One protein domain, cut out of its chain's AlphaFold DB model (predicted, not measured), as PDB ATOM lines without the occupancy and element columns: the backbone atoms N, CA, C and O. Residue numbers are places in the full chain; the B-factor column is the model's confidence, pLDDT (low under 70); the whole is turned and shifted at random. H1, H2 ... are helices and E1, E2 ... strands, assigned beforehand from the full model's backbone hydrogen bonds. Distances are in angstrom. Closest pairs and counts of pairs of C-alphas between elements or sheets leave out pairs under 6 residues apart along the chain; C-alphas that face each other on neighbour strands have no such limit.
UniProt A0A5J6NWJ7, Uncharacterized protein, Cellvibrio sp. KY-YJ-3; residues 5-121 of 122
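What this domain is: This is residues 5 to 121 of the 122 residues of an uncharacterized protein of Cellvibrio sp. KY-YJ-3 (UniProt A0A5J6NWJ7). A single antiparallel sheet of eight strands folds back on itself at E2, so that the long leaf E4 E7 E8 E3 faces the smaller leaf E1 E5 E6, curled like part of a barrel. H1 packs across one end of the fold, while H3 packs across E7 and E8 on the other side of the long leaf, and little H2 lies farthest out. The 117 printed residues hold, in chain order, E1 E2 E3 H1 E4 E5 E6 E7 E8 H2 H3, and the strand order is E4 E7 E8 E3 E2 E1 E5 E6. The class is mixed, helices and strands; the whole is compact, with a radius of gyration of the C-alphas of 13.5 A and spans of 36 by 36 by 23 A.

Where its parts are: E1, residues 5 to 9, begins at C-alpha 5 (24.759, -42.599, -46.242) and is 13.0 A long. E2, residues 12 to 23, covers 23.3 A and bends by 97 degrees at residue 20; E3, residues 28 to 33, covers 15.7 A. H1, residues 36 to 49, covers 20.9 A. The short strands E4, residues 58 to 61, E5, residues 66 to 69, and E6, residues 75 to 78, follow. E7, residues 80 to 86, covers 20.4 A, and E8, residues 91 to 97, covers 19.9 A. H2 is residues 102 to 105; H3, residues 109 to 119, covers 15.6 A and ends at C-alpha 119 (36.141, -20.770, -40.964).

How they stand to each other: E1, E2 and E3 form a meander, each strand the antiparallel neighbour of the one before; N 7 and O 15 are 3.1 A apart, N 20 and O 30 2.9 A. E2 is staggered: residues 12 to 17 pair with E1, residues 17 to 23 with E3. E1 also neighbours E5, with N 6 and O 69 at 2.9 A. E5 and E6 form a hairpin, and E6 runs on into E7 at 85 degrees. E7 and E8 form another hairpin, with N 82 and O 95 at 2.8 A. H1 is on the sheet at a height of 7.2 A; its closest C-alphas to E4 are those of Ile 46 and Leu 60, 5.6 A. H3 is on the sheet at a height of 8.2 A, with the C-alphas of Gly 80 and Tyr 115 closest to E7 at 6.2 A. H1 has 8 of 10 O i to N i+4 pairs within hydrogen-bond range and H3 6 of 7; H2 is too short for such a pair.

The domain as a whole: The C-alphas farthest apart, of Glu 54 and Gly 72, are 39.3 A apart. The printed part has no cut and no long link. Its mean pLDDT is 73.4, with residues 98 to 108 and 110 to 121 among those under 70.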
ATOM      1  N   TYR A   5      23.583 -43.395 -45.899       75.06
ATOM      2  CA  TYR A   5      24.759 -42.599 -46.242       75.06
ATOM      3  C   TYR A   5      25.939 -43.046 -45.400       75.06
ATOM      4  O   TYR A   5      25.754 -43.459 -44.258       75.06
ATOM      5  N   ILE A   6      27.134 -42.955 -45.972       75.12
ATOM      6  CA  ILE A   6      28.369 -43.395 -45.333       75.12
ATOM      7  C   ILE A   6      29.341 -42.223 -45.291       75.12
ATOM      8  O   ILE A   6      29.813 -41.780 -46.339       75.12
ATOM      9  N   LEU A   7      29.682 -41.750 -44.092       74.88
ATOM     10  CA  LEU A   7      30.740 -40.755 -43.908       74.88
ATOM     11  C   LEU A   7      32.118 -41.429 -43.954       74.88
ATOM     12  O   LEU A   7      32.345 -42.447 -43.293       74.88
ATOM     13  N   LYS A   8      33.046 -40.849 -44.721       74.06
ATOM     14  CA  LYS A   8      34.473 -41.184 -44.683       74.06
ATOM     15  C   LYS A   8      35.247 -39.983 -44.158       74.06
ATOM     16  O   LYS A   8      35.306 -38.957 -44.835       74.06
ATOM     17  N   PHE A   9      35.853 -40.131 -42.986       67.81
ATOM     18  CA  PHE A   9      36.622 -39.078 -42.334       67.81
ATOM     19  C   PHE A   9      37.861 -39.678 -41.661       67.81
ATOM     20  O   PHE A   9      37.740 -40.587 -40.841       67.81
ATOM     21  N   ASN A  10      39.055 -39.193 -42.015       66.31
ATOM     22  CA  ASN A  10      40.335 -39.714 -41.517       66.31
ATOM     23  C   ASN A  10      40.457 -41.253 -41.636       66.31
ATOM     24  O   ASN A  10      40.075 -41.841 -42.652       66.31
ATOM     25  N   GLU A  11      41.023 -41.920 -40.621       57.84
ATOM     26  CA  GLU A  11      41.103 -43.385 -40.553       57.84
ATOM     27  C   GLU A  11      39.779 -44.048 -40.132       57.84
ATOM     28  O   GLU A  11      39.635 -45.267 -40.264       57.84
ATOM     29  N   LEU A  12      38.783 -43.263 -39.695       59.72
ATOM     30  CA  LEU A  12      37.431 -43.745 -39.417       59.72
ATOM     31  C   LEU A  12      36.699 -43.970 -40.740       59.72
ATOM     32  O   LEU A  12      36.063 -43.100 -41.342       59.72
ATOM     33  N   LYS A  13      36.832 -45.198 -41.225       57.06
ATOM     34  CA  LYS A  13      36.117 -45.663 -42.400       57.06
ATOM     35  C   LYS A  13      34.753 -46.188 -41.969       57.06
ATOM     36  O   LYS A  13      34.674 -47.280 -41.425       57.06
ATOM     37  N   LEU A  14      33.728 -45.460 -42.413       61.47
ATOM     38  CA  LEU A  14      32.332 -45.877 -42.570       61.47
ATOM     39  C   LEU A  14      31.468 -45.670 -41.317       61.47
ATOM     40  O   LEU A  14      31.353 -46.549 -40.477       61.47
ATOM     41  N   LEU A  15      30.807 -44.514 -41.234       68.81
ATOM     42  CA  LEU A  15      29.667 -44.324 -40.334       68.81
ATOM     43  C   LEU A  15      28.392 -44.308 -41.161       68.81
ATOM     44  O   LEU A  15      28.206 -43.408 -41.984       68.81
ATOM     45  N   GLU A  16      27.535 -45.301 -40.947       77.00
ATOM     46  CA  GLU A  16      26.203 -45.317 -41.534       77.00
ATOM     47  C   GLU A  16      25.289 -44.351 -40.784       77.00
ATOM     48  O   GLU A  16      25.098 -44.442 -39.570       77.00
ATOM     49  N   PHE A  17      24.685 -43.422 -41.517       78.19
ATOM     50  CA  PHE A  17      23.763 -42.465 -40.929       78.19
ATOM     51  C   PHE A  17      22.502 -42.285 -41.755       78.19
ATOM     52  O   PHE A  17      22.451 -42.520 -42.970       78.19
ATOM     53  N   LYS A  18      21.455 -41.837 -41.061       80.69
ATOM     54  CA  LYS A  18      20.184 -41.483 -41.675       80.69
ATOM     55  C   LYS A  18      19.978 -39.981 -41.581       80.69
ATOM     56  O   LYS A  18      19.920 -39.420 -40.490       80.69
ATOM     57  N   ILE A  19      19.770 -39.366 -42.740       81.31
ATOM     58  CA  ILE A  19      19.399 -37.957 -42.839       81.31
ATOM     59  C   ILE A  19      18.019 -37.754 -42.215       81.31
ATOM     60  O   ILE A  19      17.048 -38.429 -42.579       81.31
ATOM     61  N   THR A  20      17.945 -36.830 -41.265       82.06
ATOM     62  CA  THR A  20      16.706 -36.392 -40.620       82.06
ATOM     63  C   THR A  20      16.197 -35.091 -41.234       82.06
ATOM     64  O   THR A  20      14.984 -34.919 -41.342       82.06
ATOM     65  N   SER A  21      17.099 -34.219 -41.701       80.25
ATOM     66  CA  SER A  21      16.786 -32.959 -42.385       80.25
ATOM     67  C   SER A  21      17.910 -32.542 -43.347       80.25
ATOM     68  O   SER A  21      19.050 -32.976 -43.203       80.25
ATOM     69  N   GLY A  22      17.596 -31.686 -44.323       76.94
ATOM     70  CA  GLY A  22      18.558 -31.157 -45.297       76.94
ATOM     71  C   GLY A  22      18.506 -31.814 -46.683       76.94
ATOM     72  O   GLY A  22      17.537 -32.483 -47.040       76.94
ATOM     73  N   ASP A  23      19.550 -31.578 -47.476       76.25
ATOM     74  CA  ASP A  23      19.714 -31.995 -48.871       76.25
ATOM     75  C   ASP A  23      21.176 -32.426 -49.121       76.25
ATOM     76  O   ASP A  23      22.068 -31.600 -49.324       76.25
ATOM     77  N   ALA A  24      21.431 -33.741 -49.063       76.56
ATOM     78  CA  ALA A  24      22.776 -34.321 -49.170       76.56
ATOM     79  C   ALA A  24      23.522 -33.966 -50.466       76.56
ATOM     80  O   ALA A  24      24.656 -33.501 -50.379       76.56
ATOM     81  N   PRO A  25      22.924 -34.123 -51.663       71.38
ATOM     82  CA  PRO A  25      23.532 -33.659 -52.912       71.38
ATOM     83  C   PRO A  25      23.993 -32.197 -52.898       71.38
ATOM     84  O   PRO A  25      24.906 -31.845 -53.639       71.38
ATOM     85  N   MET A  26      23.367 -31.368 -52.062       66.56
ATOM     86  CA  MET A  26      23.621 -29.931 -51.956       66.56
ATOM     87  C   MET A  26      24.494 -29.569 -50.751       66.56
ATOM     88  O   MET A  26      24.745 -28.394 -50.491       66.56
ATOM     89  N   GLY A  27      24.970 -30.569 -50.010       68.00
ATOM     90  CA  GLY A  27      25.956 -30.383 -48.962       68.00
ATOM     91  C   GLY A  27      25.403 -29.950 -47.602       68.00
ATOM     92  O   GLY A  27      26.189 -29.784 -46.692       68.00
ATOM     93  N   CYS A  28      24.101 -29.780 -47.387       72.50
ATOM     94  CA  CYS A  28      23.588 -29.363 -46.069       72.50
ATOM     95  C   CYS A  28      22.787 -30.500 -45.447       72.50
ATOM     96  O   CYS A  28      21.696 -30.792 -45.930       72.50
ATOM     97  N   VAL A  29      23.302 -31.165 -44.414       79.75
ATOM     98  CA  VAL A  29      22.678 -32.371 -43.850       79.75
ATOM     99  C   VAL A  29      22.675 -32.320 -42.335       79.75
ATOM    100  O   VAL A  29      23.720 -32.118 -41.736       79.75
ATOM    101  N   LEU A  30      21.520 -32.598 -41.735       80.38
ATOM    102  CA  LEU A  30      21.420 -33.057 -40.355       80.38
ATOM    103  C   LEU A  30      21.063 -34.542 -40.374       80.38
ATOM    104  O   LEU A  30      20.114 -34.973 -41.043       80.38
ATOM    105  N   ALA A  31      21.829 -35.329 -39.641       81.62
ATOM    106  CA  ALA A  31      21.665 -36.760 -39.545       81.62
ATOM    107  C   ALA A  31      21.849 -37.248 -38.112       81.62
ATOM    108  O   ALA A  31      22.534 -36.632 -37.304       81.62
ATOM    109  N   VAL A  32      21.244 -38.395 -37.826       78.44
ATOM    110  CA  VAL A  32      21.515 -39.158 -36.606       78.44
ATOM    111  C   VAL A  32      22.287 -40.404 -37.020       78.44
ATOM    112  O   VAL A  32      21.848 -41.139 -37.920       78.44
ATOM    113  N   ILE A  33      23.442 -40.617 -36.394       77.69
ATOM    114  CA  ILE A  33      24.245 -41.828 -36.559       77.69
ATOM    115  C   ILE A  33      23.633 -42.878 -35.646       77.69
ATOM    116  O   ILE A  33      23.415 -42.636 -34.463       77.69
ATOM    117  N   ASN A  34      23.270 -44.024 -36.210       64.38
ATOM    118  CA  ASN A  34      22.348 -44.931 -35.541       64.38
ATOM    119  C   ASN A  34      22.863 -46.367 -35.596       64.38
ATOM    120  O   ASN A  34      22.213 -47.206 -36.213       64.38
ATOM    121  N   THR A  35      24.040 -46.658 -35.021       54.03
ATOM    122  CA  THR A  35      24.651 -47.996 -35.162       54.03
ATOM    123  C   THR A  35      25.688 -48.398 -34.087       54.03
ATOM    124  O   THR A  35      26.884 -48.171 -34.220       54.03
ATOM    125  N   GLY A  36      25.261 -49.203 -33.107       59.16
ATOM    126  CA  GLY A  36      26.030 -50.346 -32.569       59.16
ATOM    127  C   GLY A  36      27.497 -50.135 -32.137       59.16
ATOM    128  O   GLY A  36      27.843 -49.180 -31.469       59.16
ATOM    129  N   VAL A  37      28.380 -51.100 -32.430       55.19
ATOM    130  CA  VAL A  37      29.782 -51.115 -31.940       55.19
ATOM    131  C   VAL A  37      30.635 -49.978 -32.529       55.19
ATOM    132  O   VAL A  37      31.611 -49.558 -31.909       55.19
ATOM    133  N   GLU A  38      30.264 -49.467 -33.702       64.62
ATOM    134  CA  GLU A  38      30.975 -48.392 -34.401       64.62
ATOM    135  C   GLU A  38      30.782 -47.026 -33.723       64.62
ATOM    136  O   GLU A  38      31.694 -46.199 -33.784       64.62
ATOM    137  N   THR A  39      29.679 -46.813 -32.986       71.56
ATOM    138  CA  THR A  39      29.498 -45.576 -32.208       71.56
ATOM    139  C   THR A  39      30.546 -45.452 -31.114       71.56
ATOM    140  O   THR A  39      31.095 -44.376 -30.969       71.56
ATOM    141  N   LYS A  40      30.960 -46.532 -30.437       76.56
ATOM    142  CA  LYS A  40      32.004 -46.454 -29.390       76.56
ATOM    143  C   LYS A  40      33.358 -45.964 -29.893       76.56
ATOM    144  O   LYS A  40      34.080 -45.284 -29.170       76.56
ATOM    145  N   LEU A  41      33.737 -46.343 -31.112       77.06
ATOM    146  CA  LEU A  41      34.973 -45.840 -31.718       77.06
ATOM    147  C   LEU A  41      34.848 -44.350 -32.022       77.06
ATOM    148  O   LEU A  41      35.790 -43.601 -31.774       77.06
ATOM    149  N   LEU A  42      33.679 -43.925 -32.501       80.06
ATOM    150  CA  LEU A  42      33.384 -42.521 -32.745       80.06
ATOM    151  C   LEU A  42      33.313 -41.711 -31.444       80.06
ATOM    152  O   LEU A  42      33.916 -40.653 -31.374       80.06
ATOM    153  N   GLU A  43      32.663 -42.223 -30.401       82.88
ATOM    154  CA  GLU A  43      32.600 -41.633 -29.060       82.88
ATOM    155  C   GLU A  43      34.006 -41.399 -28.508       82.88
ATOM    156  O   GLU A  43      34.332 -40.290 -28.097       82.88
ATOM    157  N   ASN A  44      34.870 -42.420 -28.550       83.62
ATOM    158  CA  ASN A  44      36.259 -42.287 -28.111       83.62
ATOM    159  C   ASN A  44      37.014 -41.240 -28.936       83.62
ATOM    160  O   ASN A  44      37.773 -40.458 -28.373       83.62
ATOM    161  N   HIS A  45      36.785 -41.198 -30.249       83.69
ATOM    162  CA  HIS A  45      37.413 -40.215 -31.124       83.69
ATOM    163  C   HIS A  45      36.930 -38.787 -30.832       83.69
ATOM    164  O   HIS A  45      37.738 -37.866 -30.777       83.69
ATOM    165  N   ILE A  46      35.632 -38.598 -30.576       84.94
ATOM    166  CA  ILE A  46      35.065 -37.315 -30.150       84.94
ATOM    167  C   ILE A  46      35.644 -36.915 -28.785       84.94
ATOM    168  O   ILE A  46      36.033 -35.769 -28.617       84.94
ATOM    169  N   LYS A  47      35.770 -37.841 -27.825       83.25
ATOM    170  CA  LYS A  47      36.399 -37.561 -26.520       83.25
ATOM    171  C   LYS A  47      37.880 -37.185 -26.642       83.25
ATOM    172  O   LYS A  47      38.378 -36.409 -25.835       83.25
ATOM    173  N   GLU A  48      38.596 -37.773 -27.596       85.31
ATOM    174  CA  GLU A  48      40.035 -37.557 -27.779       85.31
ATOM    175  C   GLU A  48      40.352 -36.264 -28.544       85.31
ATOM    176  O   GLU A  48      41.309 -35.572 -28.198       85.31
ATOM    177  N   PHE A  49      39.560 -35.934 -29.569       84.12
ATOM    178  CA  PHE A  49      39.857 -34.840 -30.505       84.12
ATOM    179  C   PHE A  49      38.810 -33.725 -30.537       84.12
ATOM    180  O   PHE A  49      39.047 -32.684 -31.151       84.12
ATOM    181  N   GLY A  50      37.651 -33.938 -29.921       84.19
ATOM    182  CA  GLY A  50      36.597 -32.942 -29.810       84.19
ATOM    183  C   GLY A  50      36.816 -31.968 -28.655       84.19
ATOM    184  O   GLY A  50      37.798 -32.027 -27.913       84.19
ATOM    185  N   VAL A  51      35.866 -31.052 -28.514       84.44
ATOM    186  CA  VAL A  51      35.791 -30.072 -27.433       84.44
ATOM    187  C   VAL A  51      34.479 -30.285 -26.692       84.44
ATOM    188  O   VAL A  51      33.423 -30.400 -27.310       84.44
ATOM    189  N   GLU A  52      34.537 -30.343 -25.365       83.94
ATOM    190  CA  GLU A  52      33.336 -30.365 -24.532       83.94
ATOM    191  C   GLU A  52      32.826 -28.929 -24.346       83.94
ATOM    192  O   GLU A  52      33.532 -28.066 -23.816       83.94
ATOM    193  N   ALA A  53      31.605 -28.661 -24.806       76.38
ATOM    194  CA  ALA A  53      30.917 -27.399 -24.578       76.38
ATOM    195  C   ALA A  53      30.426 -27.295 -23.123       76.38
ATOM    196  O   ALA A  53      30.175 -28.301 -22.461       76.38
ATOM    197  N   GLU A  54      30.180 -26.073 -22.632       70.81
ATOM    198  CA  GLU A  54      29.637 -25.838 -21.275       70.81
ATOM    199  C   GLU A  54      28.285 -26.536 -21.025       70.81
ATOM    200  O   GLU A  54      27.865 -26.714 -19.883       70.81
ATOM    201  N   THR A  55      27.597 -26.940 -22.093       75.50
ATOM    202  CA  THR A  55      26.331 -27.675 -22.082       75.50
ATOM    203  C   THR A  55      26.487 -29.188 -21.881       75.50
ATOM    204  O   THR A  55      25.472 -29.880 -21.842       75.50
ATOM    205  N   GLY A  56      27.716 -29.709 -21.764       78.69
ATOM    206  CA  GLY A  56      28.002 -31.150 -21.688       78.69
ATOM    207  C   GLY A  56      27.909 -31.871 -23.038       78.69
ATOM    208  O   GLY A  56      27.858 -33.100 -23.095       78.69
ATOM    209  N   ILE A  57      27.851 -31.114 -24.137       83.19
ATOM    210  CA  ILE A  57      27.856 -31.649 -25.501       83.19
ATOM    211  C   ILE A  57      29.307 -31.759 -25.955       83.19
ATOM    212  O   ILE A  57      30.050 -30.781 -25.902       83.19
ATOM    213  N   ASN A  58      29.706 -32.944 -26.412       83.62
ATOM    214  CA  ASN A  58      31.024 -33.133 -27.004       83.62
ATOM    215  C   ASN A  58      30.936 -32.876 -28.509       83.62
ATOM    216  O   ASN A  58      30.131 -33.505 -29.197       83.62
ATOM    217  N   GLU A  59      31.766 -31.971 -29.013       85.94
ATOM    218  CA  GLU A  59      31.716 -31.476 -30.385       85.94
ATOM    219  C   GLU A  59      33.034 -31.757 -31.111       85.94
ATOM    220  O   GLU A  59      34.105 -31.330 -30.684       85.94
ATOM    221  N   LEU A  60      32.970 -32.460 -32.241       85.06
ATOM    222  CA  LEU A  60      34.107 -32.704 -33.123       85.06
ATOM    223  C   LEU A  60      33.890 -31.983 -34.454       85.06
ATOM    224  O   LEU A  60      33.048 -32.379 -35.262       85.06
ATOM    225  N   ALA A  61      34.669 -30.931 -34.693       81.81
ATOM    226  CA  ALA A  61      34.620 -30.184 -35.943       81.81
ATOM    227  C   ALA A  61      35.230 -30.987 -37.104       81.81
ATOM    228  O   ALA A  61      36.333 -31.526 -37.005       81.81
ATOM    229  N   LEU A  62      34.536 -31.009 -38.242       80.31
ATOM    230  CA  LEU A  62      35.004 -31.604 -39.494       80.31
ATOM    231  C   LEU A  62      35.584 -30.508 -40.394       80.31
ATOM    232  O   LEU A  62      35.006 -30.179 -41.423       80.31
ATOM    233  N   SER A  63      36.697 -29.902 -39.979       71.06
ATOM    234  CA  SER A  63      37.294 -28.724 -40.635       71.06
ATOM    235  C   SER A  63      38.041 -29.021 -41.941       71.06
ATOM    236  O   SER A  63      38.382 -28.096 -42.681       71.06
ATOM    237  N   GLU A  64      38.304 -30.295 -42.234       71.88
ATOM    238  CA  GLU A  64      38.956 -30.728 -43.468       71.88
ATOM    239  C   GLU A  64      37.941 -31.254 -44.497       71.88
ATOM    240  O   GLU A  64      36.909 -31.828 -44.120       71.88
ATOM    241  N   PRO A  65      38.229 -31.120 -45.808       75.31
ATOM    242  CA  PRO A  65      37.398 -31.703 -46.849       75.31
ATOM    243  C   PRO A  65      37.218 -33.212 -46.666       75.31
ATOM    244  O   PRO A  65      38.187 -33.960 -46.539       75.31
ATOM    245  N   HIS A  66      35.973 -33.667 -46.714       77.38
ATOM    246  CA  HIS A  66      35.614 -35.069 -46.521       77.38
ATOM    247  C   HIS A  66      34.514 -35.495 -47.493       77.38
ATOM    248  O   HIS A  66      33.834 -34.672 -48.111       77.38
ATOM    249  N   SER A  67      34.356 -36.808 -47.660       79.50
ATOM    250  CA  SER A  67      33.400 -37.372 -48.610       79.50
ATOM    251  C   SER A  67      32.352 -38.219 -47.903       79.50
ATOM    252  O   SER A  67      32.661 -39.043 -47.041       79.50
ATOM    253  N   VAL A  68      31.109 -38.067 -48.341       81.00
ATOM    254  CA  VAL A  68      29.992 -38.942 -48.001       81.00
ATOM    255  C   VAL A  68      29.628 -39.763 -49.225       81.00
ATOM    256  O   VAL A  68      29.446 -39.211 -50.307       81.00
ATOM    257  N   LEU A  69      29.488 -41.073 -49.069       80.94
ATOM    258  CA  LEU A  69      28.839 -41.899 -50.081       80.94
ATOM    259  C   LEU A  69      27.333 -41.892 -49.854       80.94
ATOM    260  O   LEU A  69      26.875 -42.121 -48.733       80.94
ATOM    261  N   ASP A  70      26.563 -41.662 -50.911       81.50
ATOM    262  CA  ASP A  70      25.133 -41.955 -50.886       81.50
ATOM    263  C   ASP A  70      24.848 -43.441 -51.161       81.50
ATOM    264  O   ASP A  70      25.729 -44.208 -51.547       81.50
ATOM    265  N   GLY A  71      23.589 -43.858 -50.994       73.19
ATOM    266  CA  GLY A  71      23.159 -45.239 -51.249       73.19
ATOM    267  C   GLY A  71      23.243 -45.700 -52.714       73.19
ATOM    268  O   GLY A  71      22.808 -46.809 -53.014       73.19
ATOM    269  N   GLY A  72      23.739 -44.858 -53.627       77.38
ATOM    270  CA  GLY A  72      24.087 -45.201 -55.005       77.38
ATOM    271  C   GLY A  72      25.595 -45.137 -55.272       77.38
ATOM    272  O   GLY A  72      25.985 -44.982 -56.428       77.38
ATOM    273  N   ASP A  73      26.421 -45.197 -54.221       76.31
ATOM    274  CA  ASP A  73      27.888 -45.124 -54.254       76.31
ATOM    275  C   ASP A  73      28.449 -43.823 -54.851       76.31
ATOM    276  O   ASP A  73      29.621 -43.748 -55.240       76.31
ATOM    277  N   ARG A  74      27.639 -42.759 -54.922       81.06
ATOM    278  CA  ARG A  74      28.116 -41.454 -55.385       81.06
ATOM    279  C   ARG A  74      28.851 -40.756 -54.251       81.06
ATOM    280  O   ARG A  74      28.304 -40.598 -53.164       81.06
ATOM    281  N   ASN A  75      30.070 -40.294 -54.531       83.69
ATOM    282  CA  ASN A  75      30.815 -39.427 -53.621       83.69
ATOM    283  C   ASN A  75      30.234 -38.009 -53.649       83.69
ATOM    284  O   ASN A  75      30.224 -37.349 -54.689       83.69
ATOM    285  N   LEU A  76      29.808 -37.544 -52.483       81.62
ATOM    286  CA  LEU A  76      29.397 -36.182 -52.185       81.62
ATOM    287  C   LEU A  76      30.506 -35.540 -51.351       81.62
ATOM    288  O   LEU A  76      30.904 -36.101 -50.333       81.62
ATOM    289  N   ASN A  77      31.032 -34.400 -51.788       80.00
ATOM    290  CA  ASN A  77      32.138 -33.733 -51.103       80.00
ATOM    291  C   ASN A  77      31.616 -32.602 -50.224       80.00
ATOM    292  O   ASN A  77      30.800 -31.793 -50.665       80.00
ATOM    293  N   TYR A  78      32.139 -32.540 -49.008       79.44
ATOM    294  CA  TYR A  78      31.811 -31.551 -47.994       79.44
ATOM    295  C   TYR A  78      33.093 -30.847 -47.561       79.44
ATOM    296  O   TYR A  78      34.170 -31.445 -47.560       79.44
ATOM    297  N   SER A  79      32.981 -29.561 -47.247       74.00
ATOM    298  CA  SER A  79      34.104 -28.717 -46.822       74.00
ATOM    299  C   SER A  79      34.107 -28.456 -45.321       74.00
ATOM    300  O   SER A  79      35.053 -27.853 -44.830       74.00
ATOM    301  N   GLY A  80      33.053 -28.870 -44.618       76.06
ATOM    302  CA  GLY A  80      32.859 -28.588 -43.209       76.06
ATOM    303  C   GLY A  80      31.764 -29.446 -42.586       76.06
ATOM    304  O   GLY A  80      31.004 -30.137 -43.272       76.06
ATOM    305  N   GLY A  81      31.667 -29.385 -41.267       79.12
ATOM    306  CA  GLY A  81      30.637 -30.077 -40.507       79.12
ATOM    307  C   GLY A  81      30.987 -30.169 -39.032       79.12
ATOM    308  O   GLY A  81      32.037 -29.696 -38.592       79.12
ATOM    309  N   LEU A  82      30.099 -30.802 -38.285       83.12
ATOM    310  CA  LEU A  82      30.191 -31.008 -36.857       83.12
ATOM    311  C   LEU A  82      29.618 -32.384 -36.521       83.12
ATOM    312  O   LEU A  82      28.564 -32.773 -37.023       83.12
ATOM    313  N   ILE A  83      30.313 -33.127 -35.670       84.56
ATOM    314  CA  ILE A  83      29.761 -34.315 -35.024       84.56
ATOM    315  C   ILE A  83      29.518 -33.951 -33.570       84.56
ATOM    316  O   ILE A  83      30.460 -33.572 -32.878       84.56
ATOM    317  N   CYS A  84      28.278 -34.077 -33.111       84.56
ATOM    318  CA  CYS A  84      27.930 -33.824 -31.721       84.56
ATOM    319  C   CYS A  84      27.554 -35.130 -31.039       84.56
ATOM    320  O   CYS A  84      26.879 -35.982 -31.617       84.56
ATOM    321  N   TRP A  85      27.952 -35.266 -29.783       85.12
ATOM    322  CA  TRP A  85      27.573 -36.401 -28.963       85.12
ATOM    323  C   TRP A  85      27.117 -35.955 -27.580       85.12
ATOM    324  O   TRP A  85      27.799 -35.195 -26.886       85.12
ATOM    325  N   VAL A  86      25.947 -36.463 -27.194       81.00
ATOM    326  CA  VAL A  86      25.348 -36.260 -25.876       81.00
ATOM    327  C   VAL A  86      25.388 -37.590 -25.134       81.00
ATOM    328  O   VAL A  86      24.598 -38.490 -25.421       81.00
ATOM    329  N   GLU A  87      26.316 -37.716 -24.183       76.00
ATOM    330  CA  GLU A  87      26.583 -38.976 -23.470       76.00
ATOM    331  C   GLU A  87      25.334 -39.516 -22.758       76.00
ATOM    332  O   GLU A  87      25.048 -40.707 -22.832       76.00
ATOM    333  N   GLU A  88      24.529 -38.639 -22.151       77.19
ATOM    334  CA  GLU A  88      23.303 -39.011 -21.429       77.19
ATOM    335  C   GLU A  88      22.211 -39.616 -22.321       77.19
ATOM    336  O   GLU A  88      21.383 -40.398 -21.849       77.19
ATOM    337  N   LEU A  89      22.183 -39.225 -23.596       74.19
ATOM    338  CA  LEU A  89      21.170 -39.661 -24.557       74.19
ATOM    339  C   LEU A  89      21.647 -40.840 -25.408       74.19
ATOM    340  O   LEU A  89      20.855 -41.372 -26.183       74.19
ATOM    341  N   GLU A  90      22.924 -41.224 -25.280       74.81
ATOM    342  CA  GLU A  90      23.593 -42.191 -26.158       74.81
ATOM    343  C   GLU A  90      23.380 -41.855 -27.652       74.81
ATOM    344  O   GLU A  90      23.328 -42.736 -28.511       74.81
ATOM    345  N   GLU A  91      23.237 -40.562 -27.969       74.31
ATOM    346  CA  GLU A  91      22.879 -40.076 -29.301       74.31
ATOM    347  C   GLU A  91      24.039 -39.291 -29.913       74.31
ATOM    348  O   GLU A  91      24.539 -38.330 -29.322       74.31
ATOM    349  N   ILE A  92      24.449 -39.701 -31.118       81.12
ATOM    350  CA  ILE A  92      25.417 -38.974 -31.938       81.12
ATOM    351  C   ILE A  92      24.680 -38.346 -33.116       81.12
ATOM    352  O   ILE A  92      24.082 -39.042 -33.950       81.12
ATOM    353  N   THR A  93      24.758 -37.026 -33.211       83.19
ATOM    354  CA  THR A  93      24.255 -36.266 -34.348       83.19
ATOM    355  C   THR A  93      25.404 -35.836 -35.249       83.19
ATOM    356  O   THR A  93      26.548 -35.661 -34.833       83.19
ATOM    357  N   LEU A  94      25.090 -35.721 -36.531       82.94
ATOM    358  CA  LEU A  94      26.014 -35.325 -37.574       82.94
ATOM    359  C   LEU A  94      25.400 -34.161 -38.341       82.94
ATOM    360  O   LEU A  94      24.348 -34.308 -38.966       82.94
ATOM    361  N   GLU A  95      26.090 -33.035 -38.326       80.44
ATOM    362  CA  GLU A  95      25.805 -31.875 -39.152       80.44
ATOM    363  C   GLU A  95      26.893 -31.769 -40.219       80.44
ATOM    364  O   GLU A  95      28.080 -31.710 -39.923       80.44
ATOM    365  N   LEU A  96      26.506 -31.778 -41.489       76.12
ATOM    366  CA  LEU A  96      27.430 -31.613 -42.604       76.12
ATOM    367  C   LEU A  96      27.084 -30.349 -43.367       76.12
ATOM    368  O   LEU A  96      25.907 -30.090 -43.647       76.12
ATOM    369  N   VAL A  97      28.121 -29.609 -43.749       71.38
ATOM    370  CA  VAL A  97      27.989 -28.365 -44.500       71.38
ATOM    371  C   VAL A  97      28.950 -28.392 -45.687       71.38
ATOM    372  O   VAL A  97      30.169 -28.490 -45.564       71.38
ATOM    373  N   GLY A  98      28.377 -28.365 -46.879       66.12
ATOM    374  CA  GLY A  98      29.077 -28.282 -48.144       66.12
ATOM    375  C   GLY A  98      29.412 -26.837 -48.465       66.12
ATOM    376  O   GLY A  98      29.168 -25.924 -47.678       66.12
ATOM    377  N   ILE A  99      29.962 -26.636 -49.657       58.09
ATOM    378  CA  ILE A  99      30.321 -25.309 -50.161       58.09
ATOM    379  C   ILE A  99      29.092 -24.387 -50.025       58.09
ATOM    380  O   ILE A  99      28.015 -24.778 -50.481       58.09
ATOM    381  N   PRO A 100      29.211 -23.205 -49.390       57.44
ATOM    382  CA  PRO A 100      28.065 -22.362 -49.074       57.44
ATOM    383  C   PRO A 100      27.407 -21.870 -50.364       57.44
ATOM    384  O   PRO A 100      27.898 -20.968 -51.043       57.44
ATOM    385  N   TYR A 101      26.289 -22.494 -50.716       56.59
ATOM    386  CA  TYR A 101      25.393 -22.029 -51.764       56.59
ATOM    387  C   TYR A 101      24.444 -20.982 -51.147       56.59
ATOM    388  O   TYR A 101      23.701 -21.326 -50.218       56.59
ATOM    389  N   PRO A 102      24.450 -19.715 -51.612       61.78
ATOM    390  CA  PRO A 102      23.699 -18.614 -50.993       61.78
ATOM    391  C   PRO A 102      22.200 -18.886 -50.794       61.78
ATOM    392  O   PRO A 102      21.585 -18.418 -49.840       61.78
ATOM    393  N   GLU A 103      21.586 -19.672 -51.676       58.03
ATOM    394  CA  GLU A 103      20.170 -20.036 -51.611       58.03
ATOM    395  C   GLU A 103      19.789 -20.898 -50.389       58.03
ATOM    396  O   GLU A 103      18.603 -20.984 -50.047       58.03
ATOM    397  N   TYR A 104      20.762 -21.516 -49.710       62.53
ATOM    398  CA  TYR A 104      20.531 -22.357 -48.531       62.53
ATOM    399  C   TYR A 104      20.781 -21.647 -47.203       62.53
ATOM    400  O   TYR A 104      20.249 -22.112 -46.198       62.53
ATOM    401  N   GLU A 105      21.434 -20.480 -47.190       64.62
ATOM    402  CA  GLU A 105      21.447 -19.600 -46.008       64.62
ATOM    403  C   GLU A 105      20.020 -19.274 -45.552       64.62
ATOM    404  O   GLU A 105      19.738 -19.173 -44.364       64.62
ATOM    405  N   ILE A 106      19.085 -19.177 -46.502       66.44
ATOM    406  CA  ILE A 106      17.674 -18.897 -46.222       66.44
ATOM    407  C   ILE A 106      16.949 -20.140 -45.683       66.44
ATOM    408  O   ILE A 106      16.082 -20.024 -44.818       66.44
ATOM    409  N   LYS A 107      17.261 -21.331 -46.206       59.94
ATOM    410  CA  LYS A 107      16.530 -22.574 -45.890       59.94
ATOM    411  C   LYS A 107      17.060 -23.286 -44.650       59.94
ATOM    412  O   LYS A 107      16.272 -23.858 -43.903       59.94
ATOM    413  N   PHE A 108      18.370 -23.246 -44.434       65.31
ATOM    414  CA  PHE A 108      19.058 -23.908 -43.327       65.31
ATOM    415  C   PHE A 108      20.095 -22.966 -42.690       65.31
ATOM    416  O   PHE A 108      21.280 -23.298 -42.641       65.31
ATOM    417  N   PRO A 109      19.670 -21.789 -42.187       70.19
ATOM    418  CA  PRO A 109      20.585 -20.760 -41.686       70.19
ATOM    419  C   PRO A 109      21.510 -21.268 -40.580       70.19
ATOM    420  O   PRO A 109      22.671 -20.886 -40.555       70.19
ATOM    421  N   HIS A 110      21.013 -22.148 -39.706       69.44
ATOM    422  CA  HIS A 110      21.767 -22.700 -38.577       69.44
ATOM    423  C   HIS A 110      22.921 -23.614 -39.011       69.44
ATOM    424  O   HIS A 110      23.977 -23.573 -38.392       69.44
ATOM    425  N   LEU A 111      22.754 -24.380 -40.096       66.50
ATOM    426  CA  LEU A 111      23.819 -25.238 -40.627       66.50
ATOM    427  C   LEU A 111      24.906 -24.385 -41.298       66.50
ATOM    428  O   LEU A 111      26.095 -24.597 -41.094       66.50
ATOM    429  N   VAL A 112      24.511 -23.361 -42.061       65.38
ATOM    430  CA  VAL A 112      25.474 -22.493 -42.763       65.38
ATOM    431  C   VAL A 112      26.193 -21.530 -41.807       65.38
ATOM    432  O   VAL A 112      27.381 -21.253 -41.986       65.38
ATOM    433  N   SER A 113      25.514 -21.015 -40.774       61.28
ATOM    434  CA  SER A 113      26.127 -20.099 -39.803       61.28
ATOM    435  C   SER A 113      27.256 -20.759 -39.016       61.28
ATOM    436  O   SER A 113      28.307 -20.138 -38.866       61.28
ATOM    437  N   GLN A 114      27.081 -22.015 -38.590       60.66
ATOM    438  CA  GLN A 114      28.115 -22.767 -37.871       60.66
ATOM    439  C   GLN A 114      29.381 -22.967 -38.719       60.66
ATOM    440  O   GLN A 114      30.491 -22.737 -38.241       60.66
ATOM    441  N   TYR A 115      29.235 -23.298 -40.009       61.53
ATOM    442  CA  TYR A 115      30.367 -23.372 -40.942       61.53
ATOM    443  C   TYR A 115      31.137 -22.048 -41.016       61.53
ATOM    444  O   TYR A 115      32.363 -22.009 -40.899       61.53
ATOM    445  N   ASN A 116      30.412 -20.940 -41.186       63.00
ATOM    446  CA  ASN A 116      31.026 -19.621 -41.289       63.00
ATOM    447  C   ASN A 116      31.750 -19.211 -39.996       63.00
ATOM    448  O   ASN A 116      32.720 -18.464 -40.066       63.00
ATOM    449  N   GLU A 117      31.295 -19.652 -38.825       64.00
ATOM    450  CA  GLU A 117      31.979 -19.407 -37.549       64.00
ATOM    451  C   GLU A 117      33.275 -20.215 -37.420       64.00
ATOM    452  O   GLU A 117      34.299 -19.649 -37.034       64.00
ATOM    453  N   LEU A 118      33.267 -21.482 -37.842       57.78
ATOM    454  CA  LEU A 118      34.455 -22.343 -37.860       57.78
ATOM    455  C   LEU A 118      35.555 -21.813 -38.798       57.78
ATOM    456  O   LEU A 118      36.733 -21.852 -38.449       57.78
ATOM    457  N   HIS A 119      35.185 -21.256 -39.956       56.38
ATOM    458  CA  HIS A 119      36.141 -20.770 -40.964       56.38
ATOM    459  C   HIS A 119      36.502 -19.282 -40.870       56.38
ATOM    460  O   HIS A 119      37.348 -18.806 -41.624       56.38
ATOM    461  N   LYS A 120      35.915 -18.519 -39.941       55.44
ATOM    462  CA  LYS A 120      36.319 -17.120 -39.694       55.44
ATOM    463  C   LYS A 120      37.673 -16.987 -38.983       55.44
ATOM    464  O   LYS A 120      38.200 -15.879 -38.931       55.44
ATOM    465  N   ASN A 121      38.223 -18.082 -38.453       45.53
ATOM    466  CA  ASN A 121      39.462 -18.106 -37.664       45.53
ATOM    467  C   ASN A 121      40.653 -18.802 -38.364       45.53
ATOM    468  O   ASN A 121      41.678 -19.028 -37.721       45.53
TER     469      ASN A 121